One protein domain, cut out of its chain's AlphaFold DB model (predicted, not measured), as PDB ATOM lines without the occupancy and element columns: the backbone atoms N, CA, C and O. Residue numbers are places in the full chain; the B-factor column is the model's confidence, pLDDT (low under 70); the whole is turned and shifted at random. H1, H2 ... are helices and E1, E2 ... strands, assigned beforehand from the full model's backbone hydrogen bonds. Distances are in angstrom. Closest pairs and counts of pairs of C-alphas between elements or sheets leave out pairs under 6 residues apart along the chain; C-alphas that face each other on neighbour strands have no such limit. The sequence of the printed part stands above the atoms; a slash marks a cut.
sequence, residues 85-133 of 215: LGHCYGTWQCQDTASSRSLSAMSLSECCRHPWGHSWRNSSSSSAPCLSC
ATOM      1  N   LEU A  85      34.232  14.070 113.270       69.06
ATOM      2  CA  LEU A  85      34.551  13.312 112.086       69.06
ATOM      3  C   LEU A  85      35.866  13.902 111.583       69.06
ATOM      4  O   LEU A  85      35.996  15.113 111.394       69.06
ATOM      5  N   GLY A  86      36.872  13.047 111.467       76.56
ATOM      6  CA  GLY A  86      38.227  13.440 111.117       76.56
ATOM      7  C   GLY A  86      38.846  12.504 110.098       76.56
ATOM      8  O   GLY A  86      38.307  11.439 109.792       76.56
ATOM      9  N   HIS A  87      39.997  12.901 109.580       81.25
ATOM     10  CA  HIS A  87      40.752  12.117 108.618       81.25
ATOM     11  C   HIS A  87      41.584  11.058 109.339       81.25
ATOM     12  O   HIS A  87      42.352  11.367 110.251       81.25
ATOM     13  N   CYS A  88      41.430   9.809 108.907       81.00
ATOM     14  CA  CYS A  88      42.251   8.685 109.334       81.00
ATOM     15  C   CYS A  88      43.400   8.465 108.343       81.00
ATOM     16  O   CYS A  88      43.201   8.551 107.129       81.00
ATOM     17  N   TYR A  89      44.588   8.150 108.851       80.12
ATOM     18  CA  TYR A  89      45.804   8.002 108.061       80.12
ATOM     19  C   TYR A  89      46.462   6.642 108.276       80.12
ATOM     20  O   TYR A  89      46.607   6.160 109.401       80.12
ATOM     21  N   GLY A  90      46.964   6.093 107.167       75.31
ATOM     22  CA  GLY A  90      47.804   4.896 107.125       75.31
ATOM     23  C   GLY A  90      49.244   5.087 107.604       75.31
ATOM     24  O   GLY A  90      50.049   4.166 107.541       75.31
ATOM     25  N   THR A  91      49.605   6.290 108.036       77.12
ATOM     26  CA  THR A  91      50.956   6.642 108.483       77.12
ATOM     27  C   THR A  91      50.904   7.164 109.910       77.12
ATOM     28  O   THR A  91      49.845   7.539 110.401       77.12
ATOM     29  N   TRP A  92      52.043   7.215 110.594       76.94
ATOM     30  CA  TRP A  92      52.114   7.664 111.991       76.94
ATOM     31  C   TRP A  92      52.080   9.191 112.169       76.94
ATOM     32  O   TRP A  92      51.984   9.665 113.295       76.94
ATOM     33  N   GLN A  93      52.183   9.963 111.081       79.75
ATOM     34  CA  GLN A  93      52.373  11.422 111.121       79.75
ATOM     35  C   GLN A  93      51.293  12.206 110.357       79.75
ATOM     36  O   GLN A  93      51.543  13.324 109.911       79.75
ATOM     37  N   CYS A  94      50.092  11.640 110.194       79.94
ATOM     38  CA  CYS A  94      48.979  12.254 109.465       79.94
ATOM     39  C   CYS A  94      49.395  12.817 108.095       79.94
ATOM     40  O   CYS A  94      49.131  13.984 107.790       79.94
ATOM     41  N   GLN A  95      50.125  12.006 107.323       75.50
ATOM     42  CA  GLN A  95      50.722  12.406 106.052       75.50
ATOM     43  C   GLN A  95      49.934  11.823 104.875       75.50
ATOM     44  O   GLN A  95      49.701  10.611 104.821       75.50
ATOM     45  N   ASP A  96      49.569  12.680 103.920       66.12
ATOM     46  CA  ASP A  96      48.886  12.296 102.684       66.12
ATOM     47  C   ASP A  96      49.881  11.638 101.724       66.12
ATOM     48  O   ASP A  96      50.617  12.295 100.990       66.12
ATOM     49  N   THR A  97      49.935  10.310 101.744       58.03
ATOM     50  CA  THR A  97      50.651   9.546 100.720       58.03
ATOM     51  C   THR A  97      49.644   9.092  99.673       58.03
ATOM     52  O   THR A  97      48.567   8.606 100.009       58.03
ATOM     53  N   ALA A  98      49.982   9.245  98.391       54.50
ATOM     54  CA  ALA A  98      49.093   8.963  97.258       54.50
ATOM     55  C   ALA A  98      48.585   7.500  97.173       54.50
ATOM     56  O   ALA A  98      47.751   7.184  96.331       54.50
ATOM     57  N   SER A  99      49.072   6.603  98.038       51.38
ATOM     58  CA  SER A  99      48.637   5.208  98.178       51.38
ATOM     59  C   SER A  99      47.694   4.955  99.368       51.38
ATOM     60  O   SER A  99      47.180   3.845  99.513       51.38
ATOM     61  N   SER A 100      47.429   5.959 100.206       49.91
ATOM     62  CA  SER A 100      46.508   5.875 101.338       49.91
ATOM     63  C   SER A 100      45.142   6.375 100.896       49.91
ATOM     64  O   SER A 100      44.968   7.556 100.601       49.91
ATOM     65  N   ARG A 101      44.154   5.480 100.844       54.06
ATOM     66  CA  ARG A 101      42.752   5.856 100.647       54.06
ATOM     67  C   ARG A 101      42.344   6.776 101.802       54.06
ATOM     68  O   ARG A 101      41.991   6.292 102.870       54.06
ATOM     69  N   SER A 102      42.428   8.087 101.590       61.56
ATOM     70  CA  SER A 102      41.801   9.102 102.436       61.56
ATOM     71  C   SER A 102      40.299   8.916 102.292       61.56
ATOM     72  O   SER A 102      39.676   9.449 101.375       61.56
ATOM     73  N   LEU A 103      39.730   8.023 103.095       58.94
ATOM     74  CA  LEU A 103      38.314   7.722 103.035       58.94
ATOM     75  C   LEU A 103      37.712   7.738 104.431       58.94
ATOM     76  O   LEU A 103      38.174   7.062 105.347       58.94
ATOM     77  N   SER A 104      36.627   8.507 104.474       58.78
ATOM     78  CA  SER A 104      35.636   8.653 105.528       58.78
ATOM     79  C   SER A 104      36.096   9.469 106.726       58.78
ATOM     80  O   SER A 104      36.950   9.064 107.510       58.78
ATOM     81  N   ALA A 105      35.461  10.632 106.867       68.25
ATOM     82  CA  ALA A 105      35.460  11.381 108.104       68.25
ATOM     83  C   ALA A 105      34.867  10.454 109.181       68.25
ATOM     84  O   ALA A 105      33.696  10.092 109.106       68.25
ATOM     85  N   MET A 106      35.705   9.979 110.098       68.00
ATOM     86  CA  MET A 106      35.352   8.973 111.105       68.00
ATOM     87  C   MET A 106      35.905   9.380 112.468       68.00
ATOM     88  O   MET A 106      36.774  10.252 112.552       68.00
ATOM     89  N   SER A 107      35.412   8.758 113.538       76.81
ATOM     90  CA  SER A 107      35.915   9.041 114.886       76.81
ATOM     91  C   SER A 107      37.339   8.501 115.084       76.81
ATOM     92  O   SER A 107      37.721   7.497 114.477       76.81
ATOM     93  N   LEU A 108      38.106   9.106 116.000       76.56
ATOM     94  CA  LEU A 108      39.427   8.605 116.413       76.56
ATOM     95  C   LEU A 108      39.382   7.113 116.787       76.56
ATOM     96  O   LEU A 108      40.235   6.330 116.376       76.56
ATOM     97  N   SER A 109      38.348   6.707 117.532       73.19
ATOM     98  CA  SER A 109      38.176   5.318 117.971       73.19
ATOM     99  C   SER A 109      37.972   4.346 116.809       73.19
ATOM    100  O   SER A 109      38.405   3.202 116.876       73.19
ATOM    101  N   GLU A 110      37.298   4.784 115.750       78.06
ATOM    102  CA  GLU A 110      37.016   3.968 114.575       78.06
ATOM    103  C   GLU A 110      38.246   3.846 113.684       78.06
ATOM    104  O   GLU A 110      38.578   2.740 113.262       78.06
ATOM    105  N   CYS A 111      38.992   4.938 113.507       79.75
ATOM    106  CA  CYS A 111      40.287   4.921 112.836       79.75
ATOM    107  C   CYS A 111      41.243   3.918 113.499       79.75
ATOM    108  O   CYS A 111      41.725   3.001 112.841       79.75
ATOM    109  N   CYS A 112      41.420   3.994 114.822       79.19
ATOM    110  CA  CYS A 112      42.343   3.116 115.546       79.19
ATOM    111  C   CYS A 112      41.871   1.658 115.704       79.19
ATOM    112  O   CYS A 112      42.633   0.822 116.185       79.19
ATOM    113  N   ARG A 113      40.630   1.323 115.312       79.75
ATOM    114  CA  ARG A 113      40.171  -0.076 115.201       79.75
ATOM    115  C   ARG A 113      40.617  -0.733 113.899       79.75
ATOM    116  O   ARG A 113      40.628  -1.960 113.819       79.75
ATOM    117  N   HIS A 114      40.951   0.053 112.878       74.50
ATOM    118  CA  HIS A 114      41.398  -0.488 111.607       74.50
ATOM    119  C   HIS A 114      42.878  -0.887 111.692       74.50
ATOM    120  O   HIS A 114      43.685  -0.118 112.206       74.50
ATOM    121  N   PRO A 115      43.279  -2.042 111.132       73.38
ATOM    122  CA  PRO A 115      44.672  -2.504 111.169       73.38
ATOM    123  C   PRO A 115      45.636  -1.596 110.394       73.38
ATOM    124  O   PRO A 115      46.843  -1.684 110.574       73.38
ATOM    125  N   TRP A 116      45.103  -0.738 109.523       76.31
ATOM    126  CA  TRP A 116      45.847   0.283 108.794       76.31
ATOM    127  C   TRP A 116      45.745   1.668 109.447       76.31
ATOM    128  O   TRP A 116      46.375   2.596 108.964       76.31
ATOM    129  N   GLY A 117      44.947   1.853 110.500       81.19
ATOM    130  CA  GLY A 117      44.763   3.150 111.149       81.19
ATOM    131  C   GLY A 117      45.909   3.451 112.104       81.19
ATOM    132  O   GLY A 117      45.945   2.934 113.217       81.19
ATOM    133  N   HIS A 118      46.844   4.295 111.675       80.75
ATOM    134  CA  HIS A 118      48.045   4.616 112.451       80.75
ATOM    135  C   HIS A 118      47.997   6.015 113.071       80.75
ATOM    136  O   HIS A 118      48.567   6.233 114.144       80.75
ATOM    137  N   SER A 119      47.305   6.965 112.438       81.69
ATOM    138  CA  SER A 119      47.070   8.289 113.019       81.69
ATOM    139  C   SER A 119      45.771   8.928 112.538       81.69
ATOM    140  O   SER A 119      45.179   8.502 111.548       81.69
ATOM    141  N   TRP A 120      45.306   9.946 113.257       84.19
ATOM    142  CA  TRP A 120      44.026  10.603 113.026       84.19
ATOM    143  C   TRP A 120      44.106  12.110 113.296       84.19
ATOM    144  O   TRP A 120      44.799  12.556 114.216       84.19
ATOM    145  N   ARG A 121      43.370  12.898 112.505       81.00
ATOM    146  CA  ARG A 121      43.273  14.356 112.647       81.00
ATOM    147  C   ARG A 121      41.828  14.820 112.535       81.00
ATOM    148  O   ARG A 121      41.136  14.485 111.579       81.00
ATOM    149  N   ASN A 122      41.405  15.666 113.463       80.00
ATOM    150  CA  ASN A 122      40.082  16.279 113.447       80.00
ATOM    151  C   ASN A 122      39.898  17.233 112.243       80.00
ATOM    152  O   ASN A 122      40.748  18.093 112.014       80.00
ATOM    153  N   SER A 123      38.781  17.122 111.507       69.94
ATOM    154  CA  SER A 123      38.463  17.990 110.357       69.94
ATOM    155  C   SER A 123      37.880  19.353 110.752       69.94
ATOM    156  O   SER A 123      37.878  20.270 109.936       69.94
ATOM    157  N   SER A 124      37.401  19.520 111.989       65.69
ATOM    158  CA  SER A 124      36.772  20.774 112.441       65.69
ATOM    159  C   SER A 124      37.769  21.902 112.756       65.69
ATOM    160  O   SER A 124      37.359  23.025 113.043       65.69
ATOM    161  N   SER A 125      39.083  21.657 112.676       59.59
ATOM    162  CA  SER A 125      40.106  22.696 112.862       59.59
ATOM    163  C   SER A 125      41.352  22.401 112.025       59.59
ATOM    164  O   SER A 125      41.992  21.368 112.202       59.59
ATOM    165  N   SER A 126      41.757  23.331 111.157       59.16
ATOM    166  CA  SER A 126      42.981  23.210 110.341       59.16
ATOM    167  C   SER A 126      44.276  23.131 111.168       59.16
ATOM    168  O   SER A 126      45.307  22.707 110.654       59.16
ATOM    169  N   SER A 127      44.222  23.497 112.452       63.19
ATOM    170  CA  SER A 127      45.315  23.411 113.429       63.19
ATOM    171  C   SER A 127      45.226  22.202 114.371       63.19
ATOM    172  O   SER A 127      45.997  22.120 115.327       63.19
ATOM    173  N   ALA A 128      44.296  21.267 114.143       70.12
ATOM    174  CA  ALA A 128      44.117  20.127 115.036       70.12
ATOM    175  C   ALA A 128      45.400  19.275 115.129       70.12
ATOM    176  O   ALA A 128      46.000  18.966 114.090       70.12
ATOM    177  N   PRO A 129      45.822  18.863 116.342       74.25
ATOM    178  CA  PRO A 129      47.003  18.026 116.521       74.25
ATOM    179  C   PRO A 129      46.803  16.650 115.870       74.25
ATOM    180  O   PRO A 129      45.695  16.115 115.846       74.25
ATOM    181  N   CYS A 130      47.886  16.079 115.337       82.06
ATOM    182  CA  CYS A 130      47.880  14.706 114.833       82.06
ATOM    183  C   CYS A 130      47.964  13.739 116.016       82.06
ATOM    184  O   CYS A 130      48.919  13.796 116.791       82.06
ATOM    185  N   LEU A 131      46.973  12.862 116.154       83.19
ATOM    186  CA  LEU A 131      46.911  11.862 117.214       83.19
ATOM    187  C   LEU A 131      47.334  10.507 116.641       83.19
ATOM    188  O   LEU A 131      46.747  10.044 115.666       83.19
ATOM    189  N   SER A 132      48.348   9.867 117.226       81.56
ATOM    190  CA  SER A 132      48.736   8.502 116.861       81.56
ATOM    191  C   SER A 132      47.855   7.478 117.575       81.56
ATOM    192  O   SER A 132      47.457   7.662 118.727       81.56
ATOM    193  N   CYS A 133      47.551   6.374 116.898       77.94
ATOM    194  CA  CYS A 133      46.846   5.260 117.516       77.94
ATOM    195  C   CYS A 133      47.805   4.515 118.452       77.94
ATOM    196  O   CYS A 133      48.729   3.835 118.009       77.94
TER     197      CYS A 133
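AT A GLANCE: This is residues 85 to 133 of the 215 residues of the protein "VWFD domain-containing protein" of Amazona aestiva (UniProt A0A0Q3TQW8). A small rounded domain with little regular structure: loops gather about a short ribbon of two antiparallel strands, E1 and E2, with the short helix H1 over one face of it. Residues 131 to 132 pair antiparallel with residues 119 to 120 of E2. The 49 printed residues, in order E1, H1, E2, are of mixed class, with only 12 in named elements; the whole is compact, radius of gyration of the C-alphas 9.4 A, spanning 24 by 22 by 17 A.

IN THESE COORDINATES: E1, residues 86 to 89, begins at C-alpha (38.227, 13.440, 111.117) and is 9.8 A long. H1 is residues 108 to 111, 5.2 A. E2, residues 119 to 122, is 10.6 A and ends at C-alpha (40.082, 16.279, 113.447).

HOW THE PARTS SIT: E1 and E2 are antiparallel neighbours at 161 degrees; N 87 and O 121 are 2.8 A apart, within hydrogen-bond range. The closest C-alphas of E1 and H1, Cys 88 and Cys 111, are 5.5 A apart; those of H1 and E2, Leu 108 and Trp 120, 6.1 A. H1 is too short for an O i to N i+4 pair; its 1 O i to N i+3 pair is within range.

THE WHOLE: The two farthest C-alphas, of Pro 115 and Ser 127, are 26.0 A apart. The printed part has no cut; the link E1 to H1 is long. Model pLDDT is under 70 at residues 85, 96 to 106 and 123 to 127.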